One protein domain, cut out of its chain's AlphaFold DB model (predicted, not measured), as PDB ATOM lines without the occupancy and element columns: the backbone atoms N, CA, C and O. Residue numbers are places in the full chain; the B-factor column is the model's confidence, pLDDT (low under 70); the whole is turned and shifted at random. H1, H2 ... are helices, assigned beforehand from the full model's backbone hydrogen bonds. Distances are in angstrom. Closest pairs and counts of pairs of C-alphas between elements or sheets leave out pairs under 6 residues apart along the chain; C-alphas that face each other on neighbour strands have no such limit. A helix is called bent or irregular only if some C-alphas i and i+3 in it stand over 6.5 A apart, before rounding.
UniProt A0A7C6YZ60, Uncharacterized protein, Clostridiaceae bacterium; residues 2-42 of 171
ATOM      1  N   ASN A   2      42.777  29.217  29.423       69.00
ATOM      2  CA  ASN A   2      41.980  30.191  30.168       69.00
ATOM      3  C   ASN A   2      41.959  31.534  29.407       69.00
ATOM      4  O   ASN A   2      43.010  32.142  29.214       69.00
ATOM      5  N   ASN A   3      40.775  31.981  28.980       81.25
ATOM      6  CA  ASN A   3      40.585  33.234  28.242       81.25
ATOM      7  C   ASN A   3      40.491  34.474  29.155       81.25
ATOM      8  O   ASN A   3      40.453  35.597  28.650       81.25
ATOM      9  N   ASP A   4      40.517  34.306  30.482       86.38
ATOM     10  CA  ASP A   4      40.384  35.391  31.466       86.38
ATOM     11  C   ASP A   4      41.434  36.493  31.303       86.38
ATOM     12  O   ASP A   4      41.143  37.675  31.501       86.38
ATOM     13  N   GLY A   5      42.663  36.124  30.930       90.56
ATOM     14  CA  GLY A   5      43.737  37.091  30.702       90.56
ATOM     15  C   GLY A   5      43.419  38.037  29.544       90.56
ATOM     16  O   GLY A   5      43.593  39.248  29.664       90.56
ATOM     17  N   ILE A   6      42.879  37.494  28.451       90.19
ATOM     18  CA  ILE A   6      42.498  38.269  27.266       90.19
ATOM     19  C   ILE A   6      41.287  39.148  27.577       90.19
ATOM     20  O   ILE A   6      41.269  40.315  27.196       90.19
ATOM     21  N   ILE A   7      40.306  38.621  28.316       92.88
ATOM     22  CA  ILE A   7      39.136  39.391  28.755       92.88
ATOM     23  C   ILE A   7      39.574  40.625  29.540       92.88
ATOM     24  O   ILE A   7      39.231  41.745  29.166       92.88
ATOM     25  N   LYS A   8      40.393  40.426  30.578       94.19
ATOM     26  CA  LYS A   8      40.913  41.524  31.402       94.19
ATOM     27  C   LYS A   8      41.730  42.510  30.576       94.19
ATOM     28  O   LYS A   8      41.629  43.713  30.795       94.19
ATOM     29  N   PHE A   9      42.522  42.024  29.623       93.69
ATOM     30  CA  PHE A   9      43.303  42.883  28.739       93.69
ATOM     31  C   PHE A   9      42.415  43.778  27.863       93.69
ATOM     32  O   PHE A   9      42.666  44.981  27.779       93.69
ATOM     33  N   ILE A  10      41.363  43.224  27.253       94.81
ATOM     34  CA  ILE A  10      40.409  43.989  26.438       94.81
ATOM     35  C   ILE A  10      39.687  45.027  27.305       94.81
ATOM     36  O   ILE A  10      39.638  46.195  26.931       94.81
ATOM     37  N   GLU A  11      39.200  44.630  28.482       93.81
ATOM     38  CA  GLU A  11      38.485  45.521  29.408       93.81
ATOM     39  C   GLU A  11      39.363  46.657  29.938       93.81
ATOM     40  O   GLU A  11      38.916  47.793  30.064       93.81
ATOM     41  N   LYS A  12      40.634  46.380  30.239       96.00
ATOM     42  CA  LYS A  12      41.573  47.430  30.645       96.00
ATOM     43  C   LYS A  12      41.938  48.339  29.481       96.00
ATOM     44  O   LYS A  12      42.035  49.545  29.670       96.00
ATOM     45  N   SER A  13      42.088  47.787  28.281       96.12
ATOM     46  CA  SER A  13      42.374  48.580  27.085       96.12
ATOM     47  C   SER A  13      41.220  49.524  26.745       96.12
ATOM     48  O   SER A  13      41.468  50.691  26.454       96.12
ATOM     49  N   SER A  14      39.966  49.073  26.844       93.31
ATOM     50  CA  SER A  14      38.796  49.923  26.577       93.31
ATOM     51  C   SER A  14      38.599  51.041  27.606       93.31
ATOM     52  O   SER A  14      37.964  52.042  27.296       93.31
ATOM     53  N   GLN A  15      39.166  50.914  28.810       94.19
ATOM     54  CA  GLN A  15      39.177  51.979  29.822       94.19
ATOM     55  C   GLN A  15      40.241  53.055  29.557       94.19
ATOM     56  O   GLN A  15      40.141  54.154  30.098       94.19
ATOM     57  N   ILE A  16      41.280  52.731  28.780       95.81
ATOM     58  CA  ILE A  16      42.456  53.591  28.576       95.81
ATOM     59  C   ILE A  16      42.413  54.296  27.217       95.81
ATOM     60  O   ILE A  16      42.865  55.433  27.101       95.81
ATOM     61  N   PHE A  17      41.911  53.620  26.182       94.25
ATOM     62  CA  PHE A  17      41.904  54.128  24.812       94.25
ATOM     63  C   PHE A  17      40.504  54.557  24.379       94.25
ATOM     64  O   PHE A  17      39.545  53.819  24.576       94.25
ATOM     65  N   ASP A  18      40.412  55.688  23.672       90.94
ATOM     66  CA  ASP A  18      39.152  56.157  23.074       90.94
ATOM     67  C   ASP A  18      38.598  55.172  22.031       90.94
ATOM     68  O   ASP A  18      37.390  55.064  21.828       90.94
ATOM     69  N   ILE A  19      39.497  54.481  21.318       91.56
ATOM     70  CA  ILE A  19      39.162  53.529  20.258       91.56
ATOM     71  C   ILE A  19      40.071  52.312  20.383       91.56
ATOM     72  O   ILE A  19      41.294  52.423  20.288       91.56
ATOM     73  N   LEU A  20      39.457  51.137  20.503       94.56
ATOM     74  CA  LEU A  20      40.134  49.847  20.483       94.56
ATOM     75  C   LEU A  20      39.754  49.080  19.211       94.56
ATOM     76  O   LEU A  20      38.585  48.778  18.983       94.56
ATOM     77  N   ILE A  21      40.747  48.754  18.380       94.56
ATOM     78  CA  ILE A  21      40.549  47.958  17.162       94.56
ATOM     79  C   ILE A  21      41.038  46.535  17.424       94.56
ATOM     80  O   ILE A  21      42.236  46.298  17.564       94.56
ATOM     81  N   LEU A  22      40.106  45.583  17.445       95.25
ATOM     82  CA  LEU A  22      40.394  44.158  17.582       95.25
ATOM     83  C   LEU A  22      40.427  43.514  16.191       95.25
ATOM     84  O   LEU A  22      39.387  43.251  15.591       95.25
ATOM     85  N   ALA A  23      41.628  43.294  15.652       93.62
ATOM     86  CA  ALA A  23      41.805  42.583  14.389       93.62
ATOM     87  C   ALA A  23      41.809  41.070  14.644       93.62
ATOM     88  O   ALA A  23      42.683  40.559  15.342       93.62
ATOM     89  N   VAL A  24      40.828  40.368  14.079       92.62
ATOM     90  CA  VAL A  24      40.605  38.935  14.306       92.62
ATOM     91  C   VAL A  24      40.511  38.159  12.998       92.62
ATOM     92  O   VAL A  24      40.462  38.727  11.904       92.62
ATOM     93  N   ASN A  25      40.501  36.837  13.123       89.81
ATOM     94  CA  ASN A  25      40.455  35.914  12.002       89.81
ATOM     95  C   ASN A  25      39.028  35.845  11.432       89.81
ATOM     96  O   ASN A  25      38.058  36.227  12.078       89.81
ATOM     97  N   LYS A  26      38.873  35.277  10.229       86.88
ATOM     98  CA  LYS A  26      37.542  35.017   9.645       86.88
ATOM     99  C   LYS A  26      36.761  33.923  10.395       86.88
ATOM    100  O   LYS A  26      35.540  33.864  10.297       86.88
ATOM    101  N   SER A  27      37.458  33.027  11.093       87.19
ATOM    102  CA  SER A  27      36.852  31.831  11.681       87.19
ATOM    103  C   SER A  27      36.007  32.165  12.909       87.19
ATOM    104  O   SER A  27      36.538  32.509  13.959       87.19
ATOM    105  N   ILE A  28      34.695  31.958  12.807       84.56
ATOM    106  CA  ILE A  28      33.758  32.076  13.935       84.56
ATOM    107  C   ILE A  28      33.841  30.918  14.941       84.56
ATOM    108  O   ILE A  28      33.129  30.920  15.939       84.56
ATOM    109  N   TYR A  29      34.685  29.919  14.677       86.75
ATOM    110  CA  TYR A  29      34.954  28.810  15.598       86.75
ATOM    111  C   TYR A  29      36.222  29.040  16.423       86.75
ATOM    112  O   TYR A  29      36.495  28.302  17.367       86.75
ATOM    113  N   ASP A  30      37.007  30.059  16.072       90.06
ATOM    114  CA  ASP A  30      38.156  30.462  16.865       90.06
ATOM    115  C   ASP A  30      37.695  31.174  18.143       90.06
ATOM    116  O   ASP A  30      36.978  32.177  18.102       90.06
ATOM    117  N   SER A  31      38.130  30.658  19.293       89.12
ATOM    118  CA  SER A  31      37.702  31.163  20.602       89.12
ATOM    119  C   SER A  31      38.084  32.628  20.837       89.12
ATOM    120  O   SER A  31      37.312  33.369  21.445       89.12
ATOM    121  N   PHE A  32      39.233  33.072  20.312       90.44
ATOM    122  CA  PHE A  32      39.669  34.464  20.414       90.44
ATOM    123  C   PHE A  32      38.791  35.391  19.568       90.44
ATOM    124  O   PHE A  32      38.350  36.438  20.046       90.44
ATOM    125  N   THR A  33      38.476  34.980  18.339       92.25
ATOM    126  CA  THR A  33      37.567  35.697  17.441       92.25
ATOM    127  C   THR A  33      36.185  35.852  18.075       92.25
ATOM    128  O   THR A  33      35.693  36.974  18.186       92.25
ATOM    129  N   VAL A  34      35.587  34.765  18.574       91.12
ATOM    130  CA  VAL A  34      34.278  34.807  19.255       91.12
ATOM    131  C   VAL A  34      34.311  35.740  20.462       91.12
ATOM    132  O   VAL A  34      33.421  36.574  20.619       91.12
ATOM    133  N   LEU A  35      35.363  35.661  21.280       92.50
ATOM    134  CA  LEU A  35      35.513  36.532  22.440       92.50
ATOM    135  C   LEU A  35      35.555  38.016  22.048       92.50
ATOM    136  O   LEU A  35      34.869  38.832  22.666       92.50
ATOM    137  N   CYS A  36      36.323  38.370  21.017       93.56
ATOM    138  CA  CYS A  36      36.397  39.745  20.527       93.56
ATOM    139  C   CYS A  36      35.050  40.230  19.981       93.56
ATOM    140  O   CYS A  36      34.656  41.359  20.262       93.56
ATOM    141  N   LEU A  37      34.321  39.376  19.255       93.19
ATOM    142  CA  LEU A  37      32.991  39.703  18.728       93.19
ATOM    143  C   LEU A  37      31.959  39.939  19.843       93.19
ATOM    144  O   LEU A  37      31.044  40.752  19.675       93.19
ATOM    145  N   ILE A  38      32.094  39.246  20.980       91.94
ATOM    146  CA  ILE A  38      31.257  39.440  22.173       91.94
ATOM    147  C   ILE A  38      31.634  40.739  22.892       91.94
ATOM    148  O   ILE A  38      30.745  41.518  23.231       91.94
ATOM    149  N   LYS A  39      32.931  40.992  23.108       92.75
ATOM    150  CA  LYS A  39      33.422  42.113  23.930       92.75
ATOM    151  C   LYS A  39      33.475  43.467  23.220       92.75
ATOM    152  O   LYS A  39      33.533  44.480  23.904       92.75
ATOM    153  N   SER A  40      33.480  43.500  21.890       93.69
ATOM    154  CA  SER A  40      33.433  44.743  21.110       93.69
ATOM    155  C   SER A  40      32.122  45.510  21.324       93.69
ATOM    156  O   SER A  40      31.134  44.931  21.763       93.69
ATOM    157  N   ASP A  41      32.059  46.782  20.941       92.50
ATOM    158  CA  ASP A  41      30.775  47.494  20.810       92.50
ATOM    159  C   ASP A  41      30.172  47.315  19.413       92.50
ATOM    160  O   ASP A  41      28.957  47.274  19.239       92.50
ATOM    161  N   LEU A  42      31.032  47.178  18.401       94.25
ATOM    162  CA  LEU A  42      30.668  47.036  16.997       94.25
ATOM    163  C   LEU A  42      31.560  45.998  16.319       94.25
ATOM    164  O   LEU A  42      32.776  45.983  16.511       94.25
TER     165      LEU A  42
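What this domain is: This is residues 2 to 42 of the 171 residues of an uncharacterized protein of Clostridiaceae bacterium (UniProt A0A7C6YZ60). Two helices that run the same way are joined by a long stretch without a named element, residues 17 to 30: the chain runs along H1, turns beyond its end, returns through this stretch on the side of H2 that is away from H1, and turns again into the shorter H2. The turns make a loosely wound coil, with few contacts between the two helices. The printed part has 41 residues, with two named helices in the order H1, H2 and no named strand; the class is all helix. It is compact, with a radius of gyration of the C-alphas of 10.2 A, and only just flat, with spans of 29 by 22 by 12 A.

Where its parts are: H1 covers residues 4 to 16 and measures 18.5 A from C-alpha 4 at (40.384, 35.391, 31.466) to C-alpha 16 at (42.456, 53.591, 28.576). H2 covers residues 31 to 39, 12.2 A from first to last C-alpha, and ends with C-alpha 39 at (33.422, 42.113, 23.930). Neither helix is bent.

How they stand to each other: H1 and H2 only just touch, with 3 pairs of C-alphas within 8 A. The closest C-alphas are those of Ile 10 and Lys 39, 7.7 A apart, and H1 touches H2 with residues 7 to 10 alone. Their lines stand at a steep tilt of 37 degrees, only just past shallow, and they run the same way. Their centres are 12.4 A apart. In H1 and H2 every O i to N i+4 pair is within hydrogen-bond range.

The domain as a whole: The two C-alphas farthest apart are those of Ile 16 and Tyr 29, 29.0 A. The link from H1 to H2, 14 residues, is long. The printed part has no cut. Its mean pLDDT is 91.3, and residue 2 alone is under 70.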